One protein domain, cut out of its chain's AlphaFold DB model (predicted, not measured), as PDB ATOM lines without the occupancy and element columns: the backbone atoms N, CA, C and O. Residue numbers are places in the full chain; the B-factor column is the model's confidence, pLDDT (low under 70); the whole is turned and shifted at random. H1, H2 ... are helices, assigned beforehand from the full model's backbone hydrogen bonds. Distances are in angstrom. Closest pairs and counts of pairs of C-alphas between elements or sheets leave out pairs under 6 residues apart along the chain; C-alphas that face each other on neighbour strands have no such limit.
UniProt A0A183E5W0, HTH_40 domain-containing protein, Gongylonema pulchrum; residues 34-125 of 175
ATOM      1  N   CYS A  34      22.459  -7.715 -46.221       41.81
ATOM      2  CA  CYS A  34      21.155  -8.324 -45.955       41.81
ATOM      3  C   CYS A  34      20.898  -8.314 -44.439       41.81
ATOM      4  O   CYS A  34      21.118  -9.303 -43.752       41.81
ATOM      5  N   VAL A  35      20.480  -7.162 -43.899       41.91
ATOM      6  CA  VAL A  35      20.131  -6.997 -42.466       41.91
ATOM      7  C   VAL A  35      18.625  -7.224 -42.217       41.91
ATOM      8  O   VAL A  35      18.042  -6.741 -41.254       41.91
ATOM      9  N   SER A  36      17.965  -7.999 -43.066       52.69
ATOM     10  CA  SER A  36      16.569  -8.414 -42.910       52.69
ATOM     11  C   SER A  36      16.437  -9.871 -43.339       52.69
ATOM     12  O   SER A  36      17.217 -10.310 -44.182       52.69
ATOM     13  N   ASP A  37      15.514 -10.616 -42.709       61.84
ATOM     14  CA  ASP A  37      15.291 -12.060 -42.894       61.84
ATOM     15  C   ASP A  37      15.484 -12.481 -44.363       61.84
ATOM     16  O   ASP A  37      14.568 -12.329 -45.183       61.84
ATOM     17  N   PRO A  38      16.659 -13.020 -44.743       69.31
ATOM     18  CA  PRO A  38      17.007 -13.103 -46.155       69.31
ATOM     19  C   PRO A  38      16.195 -14.173 -46.867       69.31
ATOM     20  O   PRO A  38      16.021 -14.094 -48.076       69.31
ATOM     21  N   THR A  39      15.632 -15.144 -46.144       72.94
ATOM     22  CA  THR A  39      14.637 -16.071 -46.696       72.94
ATOM     23  C   THR A  39      13.393 -15.335 -47.187       72.94
ATOM     24  O   THR A  39      12.924 -15.632 -48.284       72.94
ATOM     25  N   GLY A  40      12.895 -14.363 -46.417       80.31
ATOM     26  CA  GLY A  40      11.731 -13.545 -46.760       80.31
ATOM     27  C   GLY A  40      12.007 -12.592 -47.917       80.31
ATOM     28  O   GLY A  40      11.209 -12.486 -48.851       80.31
ATOM     29  N   ASP A  41      13.165 -11.941 -47.913       78.88
ATOM     30  CA  ASP A  41      13.522 -11.003 -48.976       78.88
ATOM     31  C   ASP A  41      13.872 -11.713 -50.290       78.88
ATOM     32  O   ASP A  41      13.412 -11.291 -51.355       78.88
ATOM     33  N   LEU A  42      14.566 -12.856 -50.233       81.50
ATOM     34  CA  LEU A  42      14.796 -13.706 -51.407       81.50
ATOM     35  C   LEU A  42      13.488 -14.276 -51.958       81.50
ATOM     36  O   LEU A  42      13.313 -14.331 -53.176       81.50
ATOM     37  N   ALA A  43      12.562 -14.682 -51.085       84.69
ATOM     38  CA  ALA A  43      11.246 -15.168 -51.484       84.69
ATOM     39  C   ALA A  43      10.485 -14.100 -52.284       84.69
ATOM     40  O   ALA A  43      10.024 -14.374 -53.395       84.69
ATOM     41  N   LYS A  44      10.452 -12.857 -51.785       84.25
ATOM     42  CA  LYS A  44       9.856 -11.713 -52.495       84.25
ATOM     43  C   LYS A  44      10.559 -11.437 -53.823       84.25
ATOM     44  O   LYS A  44       9.891 -11.347 -54.849       84.25
ATOM     45  N   GLN A  45      11.891 -11.352 -53.824       83.62
ATOM     46  CA  GLN A  45      12.678 -11.051 -55.026       83.62
ATOM     47  C   GLN A  45      12.479 -12.099 -56.129       83.62
ATOM     48  O   GLN A  45      12.490 -11.775 -57.316       83.62
ATOM     49  N   ARG A  46      12.305 -13.367 -55.748       83.38
ATOM     50  CA  ARG A  46      12.118 -14.487 -56.678       83.38
ATOM     51  C   ARG A  46      10.649 -14.822 -56.942       83.38
ATOM     52  O   ARG A  46      10.398 -15.738 -57.719       83.38
ATOM     53  N   ALA A  47       9.706 -14.095 -56.337       89.31
ATOM     54  CA  ALA A  47       8.268 -14.363 -56.397       89.31
ATOM     55  C   ALA A  47       7.904 -15.822 -56.042       89.31
ATOM     56  O   ALA A  47       7.072 -16.456 -56.690       89.31
ATOM     57  N   VAL A  48       8.546 -16.362 -55.004       88.94
ATOM     58  CA  VAL A  48       8.298 -17.709 -54.462       88.94
ATOM     59  C   VAL A  48       8.018 -17.635 -52.963       88.94
ATOM     60  O   VAL A  48       8.160 -16.583 -52.352       88.94
ATOM     61  N   SER A  49       7.614 -18.749 -52.345       92.19
ATOM     62  CA  SER A  49       7.406 -18.801 -50.892       92.19
ATOM     63  C   SER A  49       8.720 -18.985 -50.121       92.19
ATOM     64  O   SER A  49       9.655 -19.615 -50.621       92.19
ATOM     65  N   GLU A  50       8.773 -18.524 -48.871       89.94
ATOM     66  CA  GLU A  50       9.919 -18.758 -47.974       89.94
ATOM     67  C   GLU A  50      10.202 -20.247 -47.769       89.94
ATOM     68  O   GLU A  50      11.355 -20.675 -47.787       89.94
ATOM     69  N   SER A  51       9.151 -21.065 -47.674       90.69
ATOM     70  CA  SER A  51       9.272 -22.520 -47.572       90.69
ATOM     71  C   SER A  51       9.917 -23.138 -48.819       90.69
ATOM     72  O   SER A  51      10.620 -24.145 -48.716       90.69
ATOM     73  N   THR A  52       9.712 -22.535 -49.998       89.56
ATOM     74  CA  THR A  52      10.393 -22.923 -51.244       89.56
ATOM     75  C   THR A  52      11.878 -22.568 -51.185       89.56
ATOM     76  O   THR A  52      12.710 -23.408 -51.521       89.56
ATOM     77  N   ILE A  53      12.228 -21.369 -50.706       90.56
ATOM     78  CA  ILE A  53      13.630 -20.964 -50.512       90.56
ATOM     79  C   ILE A  53      14.334 -21.892 -49.515       90.56
ATOM     80  O   ILE A  53      15.416 -22.401 -49.803       90.56
ATOM     81  N   ALA A  54      13.690 -22.199 -48.388       91.12
ATOM     82  CA  ALA A  54      14.217 -23.134 -47.400       91.12
ATOM     83  C   ALA A  54      14.435 -24.537 -47.991       91.12
ATOM     84  O   ALA A  54      15.439 -25.183 -47.697       91.12
ATOM     85  N   ALA A  55      13.542 -25.004 -48.871       90.25
ATOM     86  CA  ALA A  55      13.732 -26.265 -49.584       90.25
ATOM     87  C   ALA A  55      14.951 -26.235 -50.526       90.25
ATOM     88  O   ALA A  55      15.676 -27.228 -50.596       90.25
ATOM     89  N   TYR A  56      15.222 -25.113 -51.205       90.88
ATOM     90  CA  TYR A  56      16.447 -24.964 -51.997       90.88
ATOM     91  C   TYR A  56      17.699 -25.015 -51.123       90.88
ATOM     92  O   TYR A  56      18.635 -25.727 -51.471       90.88
ATOM     93  N   PHE A  57      17.703 -24.346 -49.968       91.12
ATOM     94  CA  PHE A  57      18.827 -24.414 -49.032       91.12
ATOM     95  C   PHE A  57      19.070 -25.832 -48.517       91.12
ATOM     96  O   PHE A  57      20.207 -26.288 -48.524       91.12
ATOM     97  N   VAL A  58      18.018 -26.578 -48.170       90.12
ATOM     98  CA  VAL A  58      18.153 -28.000 -47.813       90.12
ATOM     99  C   VAL A  58      18.795 -28.798 -48.952       90.12
ATOM    100  O   VAL A  58      19.696 -29.594 -48.706       90.12
ATOM    101  N   ASN A  59      18.379 -28.573 -50.202       87.94
ATOM    102  CA  ASN A  59      18.993 -29.241 -51.351       87.94
ATOM    103  C   ASN A  59      20.463 -28.849 -51.533       87.94
ATOM    104  O   ASN A  59      21.268 -29.717 -51.847       87.94
ATOM    105  N   TYR A  60      20.821 -27.583 -51.308       88.94
ATOM    106  CA  TYR A  60      22.209 -27.119 -51.368       88.94
ATOM    107  C   TYR A  60      23.084 -27.839 -50.347       88.94
ATOM    108  O   TYR A  60      24.152 -28.328 -50.701       88.94
ATOM    109  N   VAL A  61      22.600 -27.997 -49.113       87.38
ATOM    110  CA  VAL A  61      23.302 -28.794 -48.099       87.38
ATOM    111  C   VAL A  61      23.477 -30.235 -48.570       87.38
ATOM    112  O   VAL A  61      24.587 -30.757 -48.544       87.38
ATOM    113  N   LYS A  62      22.411 -30.865 -49.081       84.50
ATOM    114  CA  LYS A  62      22.453 -32.253 -49.570       84.50
ATOM    115  C   LYS A  62      23.430 -32.457 -50.728       84.50
ATOM    116  O   LYS A  62      24.012 -33.530 -50.846       84.50
ATOM    117  N   THR A  63      23.629 -31.446 -51.572       83.62
ATOM    118  CA  THR A  63      24.607 -31.482 -52.667       83.62
ATOM    119  C   THR A  63      26.012 -31.038 -52.249       83.62
ATOM    120  O   THR A  63      26.904 -30.990 -53.095       83.62
ATOM    121  N   GLY A  64      26.238 -30.739 -50.964       80.44
ATOM    122  CA  GLY A  64      27.534 -30.319 -50.427       80.44
ATOM    123  C   GLY A  64      27.908 -28.872 -50.755       80.44
ATOM    124  O   GLY A  64      29.085 -28.518 -50.711       80.44
ATOM    125  N   LEU A  65      26.932 -28.034 -51.113       79.88
ATOM    126  CA  LEU A  65      27.155 -26.608 -51.317       79.88
ATOM    127  C   LEU A  65      27.212 -25.877 -49.966       79.88
ATOM    128  O   LEU A  65      26.390 -26.139 -49.083       79.88
ATOM    129  N   PRO A  66      28.150 -24.929 -49.799       80.19
ATOM    130  CA  PRO A  66      28.284 -24.182 -48.557       80.19
ATOM    131  C   PRO A  66      27.108 -23.219 -48.355       80.19
ATOM    132  O   PRO A  66      26.681 -22.534 -49.286       80.19
ATOM    133  N   LEU A  67      26.624 -23.126 -47.114       82.62
ATOM    134  CA  LEU A  67      25.632 -22.140 -46.682       82.62
ATOM    135  C   LEU A  67      26.209 -21.242 -45.591       82.62
ATOM    136  O   LEU A  67      26.824 -21.719 -44.639       82.62
ATOM    137  N   HIS A  68      25.947 -19.940 -45.693       84.44
ATOM    138  CA  HIS A  68      26.297 -18.990 -44.642       84.44
ATOM    139  C   HIS A  68      25.183 -18.941 -43.588       84.44
ATOM    140  O   HIS A  68      24.208 -18.203 -43.736       84.44
ATOM    141  N   LEU A  69      25.326 -19.737 -42.523       85.50
ATOM    142  CA  LEU A  69      24.274 -19.951 -41.518       85.50
ATOM    143  C   LEU A  69      23.850 -18.663 -40.794       85.50
ATOM    144  O   LEU A  69      22.656 -18.429 -40.613       85.50
ATOM    145  N   ASP A  70      24.801 -17.785 -40.470       83.88
ATOM    146  CA  ASP A  70      24.491 -16.528 -39.778       83.88
ATOM    147  C   ASP A  70      23.587 -15.604 -40.601       83.88
ATOM    148  O   ASP A  70      22.664 -15.002 -40.058       83.88
ATOM    149  N   VAL A  71      23.806 -15.539 -41.921       81.19
ATOM    150  CA  VAL A  71      22.998 -14.714 -42.827       81.19
ATOM    151  C   VAL A  71      21.561 -15.223 -42.826       81.19
ATOM    152  O   VAL A  71      20.639 -14.451 -42.613       81.19
ATOM    153  N   ILE A  72      21.353 -16.535 -42.943       82.81
ATOM    154  CA  ILE A  72      20.012 -17.148 -42.921       82.81
ATOM    155  C   ILE A  72      19.360 -17.190 -41.525       82.81
ATOM    156  O   ILE A  72      18.324 -17.831 -41.351       82.81
ATOM    157  N   GLY A  73      19.945 -16.514 -40.531       85.31
ATOM    158  CA  GLY A  73      19.407 -16.421 -39.176       85.31
ATOM    159  C   GLY A  73      19.581 -17.696 -38.345       85.31
ATOM    160  O   GLY A  73      18.905 -17.860 -37.330       85.31
ATOM    161  N   ILE A  74      20.473 -18.602 -38.756       88.81
ATOM    162  CA  ILE A  74      20.822 -19.822 -38.023       88.81
ATOM    163  C   ILE A  74      22.157 -19.594 -37.316       88.81
ATOM    164  O   ILE A  74      23.231 -19.814 -37.860       88.81
ATOM    165  N   SER A  75      22.086 -19.154 -36.065       89.12
ATOM    166  CA  SER A  75      23.270 -19.055 -35.203       89.12
ATOM    167  C   SER A  75      23.693 -20.410 -34.621       89.12
ATOM    168  O   SER A  75      22.874 -21.320 -34.462       89.12
ATOM    169  N   LYS A  76      24.953 -20.505 -34.177       86.88
ATOM    170  CA  LYS A  76      25.492 -21.681 -33.468       86.88
ATOM    171  C   LYS A  76      24.641 -22.112 -32.264       86.88
ATOM    172  O   LYS A  76      24.450 -23.301 -32.044       86.88
ATOM    173  N   LYS A  77      24.034 -21.157 -31.545       89.88
ATOM    174  CA  LYS A  77      23.123 -21.443 -30.424       89.88
ATOM    175  C   LYS A  77      21.927 -22.297 -30.857       89.88
ATOM    176  O   LYS A  77      21.510 -23.171 -30.103       89.88
ATOM    177  N   HIS A  78      21.376 -22.063 -32.050       90.19
ATOM    178  CA  HIS A  78      20.294 -22.901 -32.571       90.19
ATOM    179  C   HIS A  78      20.773 -24.332 -32.800       90.19
ATOM    180  O   HIS A  78      20.071 -25.267 -32.430       90.19
ATOM    181  N   MET A  79      21.978 -24.498 -33.353       89.12
ATOM    182  CA  MET A  79      22.570 -25.814 -33.596       89.12
ATOM    183  C   MET A  79      22.775 -26.583 -32.297       89.12
ATOM    184  O   MET A  79      22.309 -27.713 -32.186       89.12
ATOM    185  N   ASP A  80      23.394 -25.948 -31.302       90.12
ATOM    186  CA  ASP A  80      23.705 -26.575 -30.016       90.12
ATOM    187  C   ASP A  80      22.430 -27.011 -29.275       90.12
ATOM    188  O   ASP A  80      22.346 -28.132 -28.765       90.12
ATOM    189  N   VAL A  81      21.405 -26.149 -29.251       90.75
ATOM    190  CA  VAL A  81      20.118 -26.457 -28.610       90.75
ATOM    191  C   VAL A  81      19.404 -27.585 -29.348       90.75
ATOM    192  O   VAL A  81      19.025 -28.562 -28.712       90.75
ATOM    193  N   VAL A  82      19.272 -27.507 -30.679       89.00
ATOM    194  CA  VAL A  82      18.607 -28.559 -31.466       89.00
ATOM    195  C   VAL A  82      19.332 -29.899 -31.312       89.00
ATOM    196  O   VAL A  82      18.680 -30.916 -31.083       89.00
ATOM    197  N   HIS A  83      20.666 -29.912 -31.346       85.88
ATOM    198  CA  HIS A  83      21.457 -31.116 -31.086       85.88
ATOM    199  C   HIS A  83      21.196 -31.709 -29.701       85.88
ATOM    200  O   HIS A  83      21.034 -32.925 -29.574       85.88
ATOM    201  N   THR A  84      21.167 -30.864 -28.670       88.25
ATOM    202  CA  THR A  84      20.926 -31.290 -27.286       88.25
ATOM    203  C   THR A  84      19.527 -31.879 -27.152       88.25
ATOM    204  O   THR A  84      19.376 -33.012 -26.700       88.25
ATOM    205  N   THR A  85      18.513 -31.179 -27.670       87.81
ATOM    206  CA  THR A  85      17.123 -31.643 -27.677       87.81
ATOM    207  C   THR A  85      16.974 -32.972 -28.412       87.81
ATOM    208  O   THR A  85      16.274 -33.855 -27.929       87.81
ATOM    209  N   ILE A  86      17.640 -33.164 -29.551       85.25
ATOM    210  CA  ILE A  86      17.609 -34.443 -30.275       85.25
ATOM    211  C   ILE A  86      18.218 -35.569 -29.427       85.25
ATOM    212  O   ILE A  86      17.627 -36.642 -29.317       85.25
ATOM    213  N   ARG A  87      19.380 -35.337 -28.802       83.56
ATOM    214  CA  ARG A  87      20.063 -36.357 -27.988       83.56
ATOM    215  C   ARG A  87      19.248 -36.773 -26.767       83.56
ATOM    216  O   ARG A  87      19.180 -37.960 -26.466       83.56
ATOM    217  N   GLU A  88      18.621 -35.819 -26.087       84.25
ATOM    218  CA  GLU A  88      17.817 -36.074 -24.886       84.25
ATOM    219  C   GLU A  88      16.511 -36.819 -25.184       84.25
ATOM    220  O   GLU A  88      15.988 -37.527 -24.327       84.25
ATOM    221  N   ASN A  89      15.979 -36.673 -26.398       76.88
ATOM    222  CA  ASN A  89      14.649 -37.161 -26.755       76.88
ATOM    223  C   ASN A  89      14.639 -38.430 -27.618       76.88
ATOM    224  O   ASN A  89      13.563 -38.869 -28.024       76.88
ATOM    225  N   GLY A  90      15.808 -39.034 -27.845       64.12
ATOM    226  CA  GLY A  90      15.973 -40.215 -28.689       64.12
ATOM    227  C   GLY A  90      16.103 -39.857 -30.171       64.12
ATOM    228  O   GLY A  90      15.455 -38.941 -30.670       64.12
ATOM    229  N   SER A  91      16.961 -40.597 -30.877       58.38
ATOM    230  CA  SER A  91      17.451 -40.347 -32.244       58.38
ATOM    231  C   SER A  91      16.413 -40.450 -33.371       58.38
ATOM    232  O   SER A  91      16.793 -40.672 -34.519       58.38
ATOM    233  N   ASP A  92      15.120 -40.281 -33.094       60.56
ATOM    234  CA  ASP A  92      14.066 -40.281 -34.115       60.56
ATOM    235  C   ASP A  92      14.040 -38.919 -34.847       60.56
ATOM    236  O   ASP A  92      13.085 -38.141 -34.821       60.56
ATOM    237  N   ILE A  93      15.178 -38.616 -35.482       62.28
ATOM    238  CA  ILE A  93      15.552 -37.378 -36.188       62.28
ATOM    239  C   ILE A  93      14.739 -37.212 -37.481       62.28
ATOM    240  O   ILE A  93      14.814 -36.197 -38.159       62.28
ATOM    241  N   VAL A  94      13.906 -38.182 -37.856       63.28
ATOM    242  CA  VAL A  94      13.157 -38.123 -39.120       63.28
ATOM    243  C   VAL A  94      11.978 -37.142 -39.035       63.28
ATOM    244  O   VAL A  94      11.437 -36.710 -40.054       63.28
ATOM    245  N   ARG A  95      11.542 -36.762 -37.826       73.56
ATOM    246  CA  ARG A  95      10.307 -35.993 -37.634       73.56
ATOM    247  C   ARG A  95      10.598 -34.613 -37.045       73.56
ATOM    248  O   ARG A  95      10.861 -34.471 -35.858       73.56
ATOM    249  N   LEU A  96      10.446 -33.575 -37.874       81.56
ATOM    250  CA  LEU A  96      10.601 -32.165 -37.475       81.56
ATOM    251  C   LEU A  96       9.650 -31.747 -36.342       81.56
ATOM    252  O   LEU A  96      10.030 -31.012 -35.437       81.56
ATOM    253  N   LYS A  97       8.386 -32.188 -36.414       85.06
ATOM    254  CA  LYS A  97       7.306 -31.695 -35.545       85.06
ATOM    255  C   LYS A  97       7.525 -32.024 -34.052       85.06
ATOM    256  O   LYS A  97       7.457 -31.093 -33.259       85.06
ATOM    257  N   PRO A  98       7.852 -33.272 -33.660       85.25
ATOM    258  CA  PRO A  98       8.156 -33.598 -32.263       85.25
ATOM    259  C   PRO A  98       9.323 -32.807 -31.668       85.25
ATOM    260  O   PRO A  98       9.311 -32.513 -30.479       85.25
ATOM    261  N   ILE A  99      10.334 -32.477 -32.475       86.00
ATOM    262  CA  ILE A  99      11.475 -31.684 -32.007       86.00
ATOM    263  C   ILE A  99      11.070 -30.218 -31.856       86.00
ATOM    264  O   ILE A  99      11.369 -29.619 -30.830       86.00
ATOM    265  N   MET A 100      10.310 -29.670 -32.809       86.94
ATOM    266  CA  MET A 100       9.773 -28.307 -32.727       86.94
ATOM    267  C   MET A 100       8.953 -28.069 -31.448       86.94
ATOM    268  O   MET A 100       9.114 -27.037 -30.812       86.94
ATOM    269  N   GLU A 101       8.112 -29.027 -31.047       88.06
ATOM    270  CA  GLU A 101       7.275 -28.928 -29.836       88.06
ATOM    271  C   GLU A 101       8.084 -28.909 -28.527       88.06
ATOM    272  O   GLU A 101       7.581 -28.462 -27.499       88.06
ATOM    273  N   LYS A 102       9.330 -29.396 -28.548       86.25
ATOM    274  CA  LYS A 102      10.218 -29.445 -27.377       86.25
ATOM    275  C   LYS A 102      11.181 -28.265 -27.303       86.25
ATOM    276  O   LYS A 102      11.843 -28.083 -26.281       86.25
ATOM    277  N   LEU A 103      11.287 -27.487 -28.377       87.44
ATOM    278  CA  LEU A 103      12.097 -26.279 -28.400       87.44
ATOM    279  C   LEU A 103      11.339 -25.123 -27.730       87.44
ATOM    280  O   LEU A 103      10.107 -25.103 -27.747       87.44
ATOM    281  N   PRO A 104      12.050 -24.138 -27.154       87.69
ATOM    282  CA  PRO A 104      11.404 -22.949 -26.610       87.69
ATOM    283  C   PRO A 104      10.589 -22.223 -27.691       87.69
ATOM    284  O   PRO A 104      11.035 -22.091 -28.834       87.69
ATOM    285  N   GLU A 105       9.400 -21.737 -27.334       85.81
ATOM    286  CA  GLU A 105       8.513 -21.056 -28.280       85.81
ATOM    287  C   GLU A 105       9.187 -19.810 -28.879       85.81
ATOM    288  O   GLU A 105       9.845 -19.039 -28.180       85.81
ATOM    289  N   GLY A 106       9.063 -19.637 -30.198       84.69
ATOM    290  CA  GLY A 106       9.674 -18.522 -30.928       84.69
ATOM    291  C   GLY A 106      11.203 -18.578 -31.046       84.69
ATOM    292  O   GLY A 106      11.791 -17.662 -31.615       84.69
ATOM    293  N   PHE A 107      11.861 -19.631 -30.545       89.00
ATOM    294  CA  PHE A 107      13.317 -19.766 -30.635       89.00
ATOM    295  C   PHE A 107      13.801 -19.982 -32.069       89.00
ATOM    296  O   PHE A 107      14.817 -19.426 -32.471       89.00
ATOM    297  N   ILE A 108      13.082 -20.800 -32.834       89.81
ATOM    298  CA  ILE A 108      13.381 -21.085 -34.232       89.81
ATOM    299  C   ILE A 108      12.079 -21.323 -34.987       89.81
ATOM    300  O   ILE A 108      11.147 -21.903 -34.436       89.81
ATOM    301  N   ASP A 109      12.000 -20.884 -36.238       90.25
ATOM    302  CA  ASP A 109      10.880 -21.202 -37.116       90.25
ATOM    303  C   ASP A 109      11.063 -22.560 -37.814       90.25
ATOM    304  O   ASP A 109      12.148 -23.147 -37.878       90.25
ATOM    305  N   TYR A 110       9.972 -23.060 -38.390       90.69
ATOM    306  CA  TYR A 110       9.948 -24.365 -39.041       90.69
ATOM    307  C   TYR A 110      10.896 -24.458 -40.250       90.69
ATOM    308  O   TYR A 110      11.467 -25.520 -40.507       90.69
ATOM    309  N   ASN A 111      11.086 -23.366 -40.997       91.62
ATOM    310  CA  ASN A 111      11.932 -23.355 -42.189       91.62
ATOM    311  C   ASN A 111      13.413 -23.427 -41.808       91.62
ATOM    312  O   ASN A 111      14.147 -24.237 -42.375       91.62
ATOM    313  N   ARG A 112      13.843 -22.650 -40.808       90.75
ATOM    314  CA  ARG A 112      15.201 -22.743 -40.255       90.75
ATOM    315  C   ARG A 112      15.466 -24.110 -39.642       90.75
ATOM    316  O   ARG A 112      16.496 -24.708 -39.945       90.75
ATOM    317  N   LEU A 113      14.518 -24.662 -38.880       91.62
ATOM    318  CA  LEU A 113      14.644 -26.014 -38.325       91.62
ATOM    319  C   LEU A 113      14.818 -27.072 -39.427       91.62
ATOM    320  O   LEU A 113      15.618 -27.994 -39.288       91.62
ATOM    321  N   LYS A 114      14.128 -26.919 -40.561       90.88
ATOM    322  CA  LYS A 114      14.268 -27.823 -41.710       90.88
ATOM    323  C   LYS A 114      15.670 -27.788 -42.319       90.88
ATOM    324  O   LYS A 114      16.197 -28.833 -42.692       90.88
ATOM    325  N   ILE A 115      16.275 -26.603 -42.408       91.50
ATOM    326  CA  ILE A 115      17.652 -26.434 -42.895       91.50
ATOM    327  C   ILE A 115      18.636 -27.094 -41.927       91.50
ATOM    328  O   ILE A 115      19.498 -27.846 -42.372       91.50
ATOM    329  N   ILE A 116      18.455 -26.885 -40.616       90.75
ATOM    330  CA  ILE A 116      19.240 -27.550 -39.566       90.75
ATOM    331  C   ILE A 116      19.211 -29.068 -39.744       90.75
ATOM    332  O   ILE A 116      20.265 -29.692 -39.773       90.75
ATOM    333  N   PHE A 117      18.032 -29.663 -39.925       88.31
ATOM    334  CA  PHE A 117      17.929 -31.107 -40.151       88.31
ATOM    335  C   PHE A 117      18.671 -31.536 -41.418       88.31
ATOM    336  O   PHE A 117      19.383 -32.528 -41.377       88.31
ATOM    337  N   GLY A 118      18.590 -30.765 -42.507       88.31
ATOM    338  CA  GLY A 118      19.372 -31.038 -43.716       88.31
ATOM    339  C   GLY A 118      20.886 -31.086 -43.468       88.31
ATOM    340  O   GLY A 118      21.565 -31.927 -44.049       88.31
ATOM    341  N   ILE A 119      21.407 -30.225 -42.585       88.56
ATOM    342  CA  ILE A 119      22.826 -30.216 -42.176       88.56
ATOM    343  C   ILE A 119      23.158 -31.472 -41.377       88.56
ATOM    344  O   ILE A 119      24.132 -32.150 -41.684       88.56
ATOM    345  N   LEU A 120      22.312 -31.831 -40.413       84.94
ATOM    346  CA  LEU A 120      22.500 -33.041 -39.611       84.94
ATOM    347  C   LEU A 120      22.450 -34.315 -40.466       84.94
ATOM    348  O   LEU A 120      23.279 -35.204 -40.295       84.94
ATOM    349  N   GLU A 121      21.516 -34.394 -41.412       83.56
ATOM    350  CA  GLU A 121      21.425 -35.504 -42.367       83.56
ATOM    351  C   GLU A 121      22.698 -35.619 -43.216       83.56
ATOM    352  O   GLU A 121      23.155 -36.725 -43.496       83.56
ATOM    353  N   TYR A 122      23.280 -34.485 -43.617       85.19
ATOM    354  CA  TYR A 122      24.517 -34.454 -44.392       85.19
ATOM    355  C   TYR A 122      25.743 -34.870 -43.564       85.19
ATOM    356  O   TYR A 122      26.586 -35.613 -44.058       85.19
ATOM    357  N   GLU A 123      25.841 -34.425 -42.308       81.56
ATOM    358  CA  GLU A 123      26.993 -34.695 -41.435       81.56
ATOM    359  C   GLU A 123      27.020 -36.121 -40.876       81.56
ATOM    360  O   GLU A 123      28.076 -36.754 -40.842       81.56
ATOM    361  N   TYR A 124      25.874 -36.627 -40.417       77.50
ATOM    362  CA  TYR A 124      25.786 -37.911 -39.711       77.50
ATOM    363  C   TYR A 124      25.270 -39.044 -40.600       77.50
ATOM    364  O   TYR A 124      25.311 -40.208 -40.199       77.50
ATOM    365  N   GLY A 125      24.809 -38.715 -41.810       67.81
ATOM    366  CA  GLY A 125      24.092 -39.636 -42.672       67.81
ATOM    367  C   GLY A 125      22.688 -39.934 -42.148       67.81
ATOM    368  O   GLY A 125      22.332 -39.681 -40.997       67.81
TER     369      GLY A 125
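Overview. This is residues 34 to 125 of the 175 residues of the protein "HTH_40 domain-containing protein" of Gongylonema pulchrum (UniProt A0A183E5W0). H2 and H5 lie side by side as the core, running the same way; H1 makes a corner with H2, while H3 and short H4 lie beyond H5. Expect 92 printed residues, all helix in class: five named helices, H1 to H5. The whole is compact, radius of gyration of the C-alphas 13.1 A, spanning 39 by 29 by 20 A.

Along the chain. Find C-alpha 38 at (17.007, -13.103, -46.155), where H1, residues 38 to 46, begins. Then come H2, 50 to 62, H3, 76 to 88, H4, 96 to 100, and H5, 110 to 124, 20.9 A long, ending at (25.786, -37.911, -39.711).

Arrangement. Look for these closest C-alphas: H1 touches H2, with its residues 50 to 54 alone, at Ala 43 and Glu 50, 5.2 A; H2 touches H5, at a shallow tilt of 6 degrees, at Val 58 and Ile 115, 5.2 A; H4 touches H5 at Leu 96 and Lys 114, 7.1 A. H3 is close to H5 but not clearly touching. In each helix every O i to N i+4 pair is within hydrogen-bond range.

Size, cuts and confidence. The printed part has no cut; the H2 to H3 link is long. Residues 34 to 38, 90 to 94 and 125 have pLDDT under 70.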